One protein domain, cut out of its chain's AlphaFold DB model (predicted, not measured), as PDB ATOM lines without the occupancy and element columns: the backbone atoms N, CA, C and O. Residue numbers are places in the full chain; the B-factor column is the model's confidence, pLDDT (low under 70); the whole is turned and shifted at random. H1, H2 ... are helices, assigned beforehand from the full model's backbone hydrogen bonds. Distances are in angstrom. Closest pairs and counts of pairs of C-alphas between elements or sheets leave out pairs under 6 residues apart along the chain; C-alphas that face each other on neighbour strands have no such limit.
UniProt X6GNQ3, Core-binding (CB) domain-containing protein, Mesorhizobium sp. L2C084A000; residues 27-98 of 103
ATOM      1  N   GLY A  27     150.878 223.961 112.728       96.06
ATOM      2  CA  GLY A  27     150.158 224.750 111.728       96.06
ATOM      3  C   GLY A  27     148.646 224.790 111.973       96.06
ATOM      4  O   GLY A  27     148.069 223.865 112.549       96.06
ATOM      5  N   SER A  28     147.989 225.853 111.507       94.94
ATOM      6  CA  SER A  28     146.554 226.106 111.728       94.94
ATOM      7  C   SER A  28     145.656 224.947 111.281       94.94
ATOM      8  O   SER A  28     144.732 224.581 112.005       94.94
ATOM      9  N   HIS A  29     145.959 224.324 110.140       96.19
ATOM     10  CA  HIS A  29     145.231 223.155 109.643       96.19
ATOM     11  C   HIS A  29     145.317 221.975 110.624       96.19
ATOM     12  O   HIS A  29     144.300 221.422 111.033       96.19
ATOM     13  N   THR A  30     146.524 221.651 111.094       95.50
ATOM     14  CA  THR A  30     146.749 220.589 112.085       95.50
ATOM     15  C   THR A  30     146.025 220.876 113.398       95.50
ATOM     16  O   THR A  30     145.427 219.973 113.980       95.50
ATOM     17  N   GLN A  31     146.021 222.134 113.855       97.44
ATOM     18  CA  GLN A  31     145.285 222.525 115.061       97.44
ATOM     19  C   GLN A  31     143.779 222.277 114.916       97.44
ATOM     20  O   GLN A  31     143.146 221.725 115.820       97.44
ATOM     21  N   GLN A  32     143.201 222.665 113.777       97.19
ATOM     22  CA  GLN A  32     141.782 222.459 113.488       97.19
ATOM     23  C   GLN A  32     141.437 220.971 113.400       97.19
ATOM     24  O   GLN A  32     140.453 220.532 114.002       97.19
ATOM     25  N   ASP A  33     142.269 220.183 112.719       97.62
ATOM     26  CA  ASP A  33     142.104 218.735 112.618       97.62
ATOM     27  C   ASP A  33     142.150 218.065 113.995       97.62
ATOM     28  O   ASP A  33     141.285 217.248 114.323       97.62
ATOM     29  N   TYR A  34     143.103 218.447 114.847       98.25
ATOM     30  CA  TYR A  34     143.232 217.893 116.192       98.25
ATOM     31  C   TYR A  34     142.010 218.208 117.054       98.25
ATOM     32  O   TYR A  34     141.444 217.306 117.675       98.25
ATOM     33  N   VAL A  35     141.540 219.460 117.034       97.75
ATOM     34  CA  VAL A  35     140.297 219.853 117.715       97.75
ATOM     35  C   VAL A  35     139.108 219.046 117.191       97.75
ATOM     36  O   VAL A  35     138.286 218.593 117.988       97.75
ATOM     37  N   ARG A  36     139.009 218.821 115.874       97.56
ATOM     38  CA  ARG A  36     137.924 218.029 115.274       97.56
ATOM     39  C   ARG A  36     137.930 216.588 115.782       97.56
ATOM     40  O   ARG A  36     136.873 216.076 116.150       97.56
ATOM     41  N   HIS A  37     139.093 215.942 115.834       98.31
ATOM     42  CA  HIS A  37     139.215 214.576 116.348       98.31
ATOM     43  C   HIS A  37     138.883 214.482 117.842       98.31
ATOM     44  O   HIS A  37     138.110 213.611 118.238       98.31
ATOM     45  N   VAL A  38     139.380 215.415 118.661       97.94
ATOM     46  CA  VAL A  38     139.066 215.456 120.099       97.94
ATOM     47  C   VAL A  38     137.582 215.729 120.343       97.94
ATOM     48  O   VAL A  38     136.983 215.104 121.214       97.94
ATOM     49  N   ARG A  39     136.949 216.593 119.539       97.19
ATOM     50  CA  ARG A  39     135.502 216.826 119.609       97.19
ATOM     51  C   ARG A  39     134.712 215.555 119.308       97.19
ATOM     52  O   ARG A  39     133.778 215.254 120.039       97.19
ATOM     53  N   ARG A  40     135.074 214.801 118.262       97.56
ATOM     54  CA  ARG A  40     134.418 213.518 117.941       97.56
ATOM     55  C   ARG A  40     134.537 212.521 119.092       97.56
ATOM     56  O   ARG A  40     133.555 211.875 119.431       97.56
ATOM     57  N   PHE A  41     135.708 212.453 119.722       98.25
ATOM     58  CA  PHE A  41     135.906 211.620 120.903       98.25
ATOM     59  C   PHE A  41     135.034 212.072 122.083       98.25
ATOM     60  O   PHE A  41     134.347 211.251 122.676       98.25
ATOM     61  N   ALA A  42     134.969 213.374 122.379       97.44
ATOM     62  CA  ALA A  42     134.097 213.908 123.429       97.44
ATOM     63  C   ALA A  42     132.608 213.600 123.174       97.44
ATOM     64  O   ALA A  42     131.890 213.223 124.097       97.44
ATOM     65  N   VAL A  43     132.158 213.715 121.917       97.31
ATOM     66  CA  VAL A  43     130.791 213.348 121.510       97.31
ATOM     67  C   VAL A  43     130.536 211.859 121.739       97.31
ATOM     68  O   VAL A  43     129.508 211.517 122.310       97.31
ATOM     69  N   PHE A  44     131.475 210.984 121.364       97.88
ATOM     70  CA  PHE A  44     131.370 209.546 121.626       97.88
ATOM     71  C   PHE A  44     131.272 209.223 123.125       97.88
ATOM     72  O   PHE A  44     130.499 208.357 123.520       97.88
ATOM     73  N   LEU A  45     132.029 209.930 123.972       97.69
ATOM     74  CA  LEU A  45     131.975 209.730 125.423       97.69
ATOM     75  C   LEU A  45     130.707 210.292 126.073       97.69
ATOM     76  O   LEU A  45     130.362 209.871 127.177       97.69
ATOM     77  N   GLY A  46     130.077 211.298 125.461       96.94
ATOM     78  CA  GLY A  46     129.020 212.099 126.088       96.94
ATOM     79  C   GLY A  46     129.505 212.940 127.279       96.94
ATOM     80  O   GLY A  46     128.693 213.471 128.032       96.94
ATOM     81  N   ARG A  47     130.824 213.052 127.479       95.44
ATOM     82  CA  ARG A  47     131.466 213.769 128.591       95.44
ATOM     83  C   ARG A  47     132.841 214.294 128.189       95.44
ATOM     84  O   ARG A  47     133.352 213.998 127.108       95.44
ATOM     85  N   SER A  48     133.444 215.087 129.071       95.75
ATOM     86  CA  SER A  48     134.760 215.670 128.824       95.75
ATOM     87  C   SER A  48     135.858 214.585 128.706       95.75
ATOM     88  O   SER A  48     135.900 213.668 129.532       95.75
ATOM     89  N   PRO A  49     136.760 214.666 127.700       96.62
ATOM     90  CA  PRO A  49     137.848 213.702 127.484       96.62
ATOM     91  C   PRO A  49     138.851 213.533 128.633       96.62
ATOM     92  O   PRO A  49     139.581 212.544 128.661       96.62
ATOM     93  N   ASP A  50     138.924 214.477 129.569       95.94
ATOM     94  CA  ASP A  50     139.758 214.373 130.776       95.94
ATOM     95  C   ASP A  50     139.325 213.228 131.707       95.94
ATOM     96  O   ASP A  50     140.172 212.604 132.352       95.94
ATOM     97  N   THR A  51     138.035 212.885 131.689       96.44
ATOM     98  CA  THR A  51     137.440 211.762 132.432       96.44
ATOM     99  C   THR A  51     137.575 210.403 131.733       96.44
ATOM    100  O   THR A  51     137.057 209.403 132.227       96.44
ATOM    101  N   ALA A  52     138.244 210.339 130.577       97.81
ATOM    102  CA  ALA A  52     138.377 209.101 129.819       97.81
ATOM    103  C   ALA A  52     139.164 208.020 130.581       97.81
ATOM    104  O   ALA A  52     140.061 208.293 131.388       97.81
ATOM    105  N   THR A  53     138.855 206.768 130.271       97.88
ATOM    106  CA  THR A  53     139.561 205.570 130.731       97.88
ATOM    107  C   THR A  53     140.247 204.859 129.560       97.88
ATOM    108  O   THR A  53     140.010 205.176 128.394       97.88
ATOM    109  N   ALA A  54     141.108 203.880 129.847       96.94
ATOM    110  CA  ALA A  54     141.710 203.060 128.794       96.94
ATOM    111  C   ALA A  54     140.646 202.256 128.019       96.94
ATOM    112  O   ALA A  54     140.751 202.106 126.803       96.94
ATOM    113  N   GLU A  55     139.589 201.808 128.702       97.81
ATOM    114  CA  GLU A  55     138.484 201.092 128.061       97.81
ATOM    115  C   GLU A  55     137.674 202.005 127.133       97.81
ATOM    116  O   GLU A  55     137.289 201.603 126.040       97.81
ATOM    117  N   ASP A  56     137.480 203.274 127.501       98.25
ATOM    118  CA  ASP A  56     136.858 204.260 126.611       98.25
ATOM    119  C   ASP A  56     137.622 204.414 125.284       98.25
ATOM    120  O   ASP A  56     137.011 204.528 124.221       98.25
ATOM    121  N   ILE A  57     138.958 204.383 125.335       97.75
ATOM    122  CA  ILE A  57     139.815 204.455 124.144       97.75
ATOM    123  C   ILE A  57     139.631 203.214 123.275       97.75
ATOM    124  O   ILE A  57     139.413 203.346 122.070       97.75
ATOM    125  N   ARG A  58     139.669 202.021 123.882       96.75
ATOM    126  CA  ARG A  58     139.438 200.756 123.176       96.75
ATOM    127  C   ARG A  58     138.088 200.775 122.457       96.75
ATOM    128  O   ARG A  58     138.040 200.529 121.253       96.75
ATOM    129  N   ARG A  59     137.013 201.129 123.169       98.00
ATOM    130  CA  ARG A  59     135.653 201.204 122.611       98.00
ATOM    131  C   ARG A  59     135.547 202.228 121.488       98.00
ATOM    132  O   ARG A  59     134.911 201.953 120.478       98.00
ATOM    133  N   PHE A  60     136.203 203.379 121.619       97.94
ATOM    134  CA  PHE A  60     136.201 204.394 120.569       97.94
ATOM    135  C   PHE A  60     136.906 203.924 119.290       97.94
ATOM    136  O   PHE A  60     136.421 204.170 118.186       97.94
ATOM    137  N   GLN A  61     138.053 203.250 119.405       95.94
ATOM    138  CA  GLN A  61     138.759 202.732 118.231       95.94
ATOM    139  C   GLN A  61     138.001 201.584 117.562       95.94
ATOM    140  O   GLN A  61     137.931 201.557 116.335       95.94
ATOM    141  N   LEU A  62     137.380 200.705 118.353       96.75
ATOM    142  CA  LEU A  62     136.505 199.655 117.838       96.75
ATOM    143  C   LEU A  62     135.300 200.250 117.099       96.75
ATOM    144  O   LEU A  62     135.068 199.900 115.949       96.75
ATOM    145  N   HIS A  63     134.620 201.231 117.697       96.94
ATOM    146  CA  HIS A  63     133.502 201.929 117.061       96.94
ATOM    147  C   HIS A  63     133.899 202.568 115.722       96.94
ATOM    148  O   HIS A  63     133.157 202.465 114.746       96.94
ATOM    149  N   GLN A  64     135.074 203.205 115.641       96.12
ATOM    150  CA  GLN A  64     135.566 203.759 114.375       96.12
ATOM    151  C   GLN A  64     135.806 202.667 113.323       96.12
ATOM    152  O   GLN A  64     135.456 202.864 112.161       96.12
ATOM    153  N   HIS A  65     136.376 201.529 113.720       94.19
ATOM    154  CA  HIS A  65     136.605 200.398 112.822       94.19
ATOM    155  C   HIS A  65     135.283 199.793 112.320       94.19
ATOM    156  O   HIS A  65     135.094 199.644 111.117       94.19
ATOM    157  N   GLU A  66     134.342 199.505 113.221       95.69
ATOM    158  CA  GLU A  66     133.014 198.959 112.895       95.69
ATOM    159  C   GLU A  66     132.182 199.914 112.031       95.69
ATOM    160  O   GLU A  66     131.421 199.477 111.173       95.69
ATOM    161  N   SER A  67     132.374 201.225 112.200       94.62
ATOM    162  CA  SER A  67     131.724 202.256 111.381       94.62
ATOM    163  C   SER A  67     132.398 202.471 110.016       94.62
ATOM    164  O   SER A  67     132.048 203.413 109.306       94.62
ATOM    165  N   GLY A  68     133.391 201.654 109.649       94.25
ATOM    166  CA  GLY A  68     134.072 201.731 108.354       94.25
ATOM    167  C   GLY A  68     134.950 202.974 108.176       94.25
ATOM    168  O   GLY A  68     135.212 203.394 107.048       94.25
ATOM    169  N   VAL A  69     135.407 203.601 109.266       95.31
ATOM    170  CA  VAL A  69     136.294 204.767 109.182       95.31
ATOM    171  C   VAL A  69     137.647 204.335 108.618       95.31
ATOM    172  O   VAL A  69     138.317 203.458 109.160       95.31
ATOM    173  N   GLY A  70     138.085 204.995 107.543       94.62
ATOM    174  CA  GLY A  70     139.343 204.660 106.879       94.62
ATOM    175  C   GLY A  70     140.577 204.794 107.798       94.62
ATOM    176  O   GLY A  70     140.617 205.700 108.645       94.62
ATOM    177  N   PRO A  71     141.634 203.977 107.601       94.38
ATOM    178  CA  PRO A  71     142.800 203.948 108.489       94.38
ATOM    179  C   PRO A  71     143.503 205.302 108.649       94.38
ATOM    180  O   PRO A  71     143.920 205.649 109.752       94.38
ATOM    181  N   ALA A  72     143.576 206.112 107.588       95.06
ATOM    182  CA  ALA A  72     144.158 207.455 107.651       95.06
ATOM    183  C   ALA A  72     143.420 208.363 108.655       95.06
ATOM    184  O   ALA A  72     144.051 209.076 109.436       95.06
ATOM    185  N   THR A  73     142.085 208.288 108.696       95.69
ATOM    186  CA  THR A  73     141.270 209.071 109.638       95.69
ATOM    187  C   THR A  73     141.436 208.564 111.070       95.69
ATOM    188  O   THR A  73     141.552 209.377 111.989       95.69
ATOM    189  N   ILE A  74     141.505 207.241 111.267       96.44
ATOM    190  CA  ILE A  74     141.775 206.652 112.588       96.44
ATOM    191  C   ILE A  74     143.160 207.076 113.084       96.44
ATOM    192  O   ILE A  74     143.302 207.498 114.230       96.44
ATOM    193  N   ASN A  75     144.175 207.047 112.224       97.06
ATOM    194  CA  ASN A  75     145.536 207.443 112.582       97.06
ATOM    195  C   ASN A  75     145.647 208.951 112.881       97.06
ATOM    196  O   ASN A  75     146.383 209.349 113.791       97.06
ATOM    197  N   GLY A  76     144.864 209.787 112.192       97.62
ATOM    198  CA  GLY A  76     144.679 211.197 112.546       97.62
ATOM    199  C   GLY A  76     144.072 211.369 113.943       97.62
ATOM    200  O   GLY A  76     144.599 212.125 114.763       97.62
ATOM    201  N   ALA A  77     143.029 210.593 114.264       97.75
ATOM    202  CA  ALA A  77     142.426 210.590 115.596       97.75
ATOM    203  C   ALA A  77     143.418 210.138 116.678       97.75
ATOM    204  O   ALA A  77     143.525 210.782 117.719       97.75
ATOM    205  N   VAL A  78     144.194 209.082 116.420       98.19
ATOM    206  CA  VAL A  78     145.237 208.587 117.330       98.19
ATOM    207  C   VAL A  78     146.283 209.662 117.615       98.19
ATOM    208  O   VAL A  78     146.629 209.878 118.775       98.19
ATOM    209  N   SER A  79     146.764 210.369 116.591       98.25
ATOM    210  CA  SER A  79     147.747 211.448 116.759       98.25
ATOM    211  C   SER A  79     147.199 212.601 117.605       98.25
ATOM    212  O   SER A  79     147.853 213.038 118.556       98.25
ATOM    213  N   ALA A  80     145.968 213.039 117.327       98.44
ATOM    214  CA  ALA A  80     145.301 214.094 118.087       98.44
ATOM    215  C   ALA A  80     145.060 213.699 119.555       98.44
ATOM    216  O   ALA A  80     145.336 214.480 120.468       98.44
ATOM    217  N   LEU A  81     144.593 212.471 119.801       98.44
ATOM    218  CA  LEU A  81     144.339 211.965 121.151       98.44
ATOM    219  C   LEU A  81     145.637 211.742 121.932       98.44
ATOM    220  O   LEU A  81     145.701 212.068 123.115       98.44
ATOM    221  N   ARG A  82     146.712 211.275 121.284       98.56
ATOM    222  CA  ARG A  82     148.037 211.212 121.920       98.56
ATOM    223  C   ARG A  82     148.525 212.595 122.326       98.56
ATOM    224  O   ARG A  82     149.036 212.734 123.433       98.56
ATOM    225  N   PHE A  83     148.346 213.608 121.478       98.62
ATOM    226  CA  PHE A  83     148.692 214.982 121.839       98.62
ATOM    227  C   PHE A  83     147.904 215.444 123.066       98.62
ATOM    228  O   PHE A  83     148.506 215.872 124.048       98.62
ATOM    229  N   LEU A  84     146.578 215.287 123.043       98.56
ATOM    230  CA  LEU A  84     145.709 215.637 124.166       98.56
ATOM    231  C   LEU A  84     146.173 214.965 125.468       98.56
ATOM    232  O   LEU A  84     146.380 215.641 126.474       98.56
ATOM    233  N   PHE A  85     146.371 213.646 125.458       98.50
ATOM    234  CA  PHE A  85     146.708 212.903 126.670       98.50
ATOM    235  C   PHE A  85     148.131 213.173 127.159       98.50
ATOM    236  O   PHE A  85     148.337 213.355 128.355       98.50
ATOM    237  N   ILE A  86     149.123 213.250 126.271       98.38
ATOM    238  CA  ILE A  86     150.526 213.435 126.672       98.38
ATOM    239  C   ILE A  86     150.817 214.895 127.023       98.38
ATOM    240  O   ILE A  86     151.486 215.171 128.021       98.38
ATOM    241  N   VAL A  87     150.362 215.830 126.187       98.25
ATOM    242  CA  VAL A  87     150.746 217.241 126.277       98.25
ATOM    243  C   VAL A  87     149.781 218.000 127.172       98.25
ATOM    244  O   VAL A  87     150.240 218.620 128.128       98.25
ATOM    245  N   THR A  88     148.478 217.907 126.916       97.81
ATOM    246  CA  THR A  88     147.483 218.757 127.584       97.81
ATOM    247  C   THR A  88     147.035 218.198 128.935       97.81
ATOM    248  O   THR A  88     146.972 218.938 129.915       97.81
ATOM    249  N   LEU A  89     146.765 216.892 129.015       97.62
ATOM    250  CA  LEU A  89     146.224 216.237 130.216       97.62
ATOM    251  C   LEU A  89     147.276 215.544 131.088       97.62
ATOM    252  O   LEU A  89     146.974 215.158 132.211       97.62
ATOM    253  N   LYS A  90     148.505 215.363 130.587       97.69
ATOM    254  CA  LYS A  90     149.603 214.649 131.271       97.69
ATOM    255  C   LYS A  90     149.271 213.198 131.681       97.69
ATOM    256  O   LYS A  90     149.909 212.639 132.568       97.69
ATOM    257  N   ARG A  91     148.342 212.548 130.979       96.88
ATOM    258  CA  ARG A  91     147.905 211.153 131.168       96.88
ATOM    259  C   ARG A  91     148.569 210.208 130.167       96.88
ATOM    260  O   ARG A  91     147.968 209.748 129.196       96.88
ATOM    261  N   ARG A  92     149.866 209.944 130.366       96.31
ATOM    262  CA  ARG A  92     150.666 209.076 129.472       96.31
ATOM    263  C   ARG A  92     150.170 207.626 129.429       96.31
ATOM    264  O   ARG A  92     150.404 206.943 128.438       96.31
ATOM    265  N   ASP A  93     149.508 207.169 130.485       95.12
ATOM    266  CA  ASP A  93     148.822 205.878 130.573       95.12
ATOM    267  C   ASP A  93     147.792 205.700 129.455       95.12
ATOM    268  O   ASP A  93     147.847 204.710 128.727       95.12
ATOM    269  N   LEU A  94     146.939 206.701 129.239       96.62
ATOM    270  CA  LEU A  94     145.911 206.670 128.203       96.62
ATOM    271  C   LEU A  94     146.497 206.710 126.792       96.62
ATOM    272  O   LEU A  94     146.031 206.016 125.892       96.62
ATOM    273  N   ALA A  95     147.570 207.473 126.591       95.62
ATOM    274  CA  ALA A  95     148.223 207.548 125.290       95.62
ATOM    275  C   ALA A  95     148.810 206.202 124.825       95.62
ATOM    276  O   ALA A  95     148.885 205.956 123.618       95.62
ATOM    277  N   ARG A  96     149.206 205.334 125.770       95.06
ATOM    278  CA  ARG A  96     149.687 203.971 125.486       95.06
ATOM    279  C   ARG A  96     148.570 203.017 125.064       95.06
ATOM    280  O   ARG A  96     148.858 202.060 124.358       95.06
ATOM    281  N   ALA A  97     147.323 203.284 125.455       94.81
ATOM    282  CA  ALA A  97     146.170 202.480 125.052       94.81
ATOM    283  C   ALA A  97     145.751 202.720 123.588       94.81
ATOM    284  O   ALA A  97     145.010 201.919 123.026       94.81
ATOM    285  N   LEU A  98     146.220 203.806 122.958       96.25
ATOM    286  CA  LEU A  98     145.916 204.120 121.561       96.25
ATOM    287  C   LEU A  98     146.744 203.265 120.597       96.25
ATOM    288  O   LEU A  98     147.979 203.326 120.598       96.25
TER     289      LEU A  98
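AT A GLANCE: This is residues 27 to 98 of the 103 residues of the protein "Core-binding (CB) domain-containing protein" of Mesorhizobium sp. L2C084A000 (UniProt X6GNQ3). H2 and H3 run opposite ways, loosely side by side; long H1 crosses them, and short H4 folds back along H3 to reach H2. The printed part has 72 residues with four named helices, H1 to H4: all helix, mostly crossed. It is compact, radius of gyration of the C-alphas 11.3 A, spanning 30 by 29 by 22 A.

HOW THE PARTS SIT: Residues 33 to 38 alone of H1, residues 28 to 45, touch residues 76 to 84 alone of H3, residues 71 to 88, about perpendicular at 90 degrees; the closest C-alphas, Tyr 34 and Ala 80, are 4.7 A apart. H2, residues 54 to 66, is close to but not clearly touching H3. H3 and H4, residues 92 to 97, form a hairpin. Every O i to N i+4 pair is within hydrogen-bond range in H1, H2 and H3; in H4, 1 of 2.

IN THESE COORDINATES: H1 spans 25.9 A from C-alpha 28 at (146.554, 226.106, 111.728), H2 18.6 A, H3 24.6 A; H4, 9.1 A, ends at C-alpha 97 at (146.170, 202.480, 125.052).

THE WHOLE: The farthest C-alphas, Gly 27 and Glu 55, are 31.0 A apart. The printed part has no cut and no long link; no printed residue is under 70 in pLDDT.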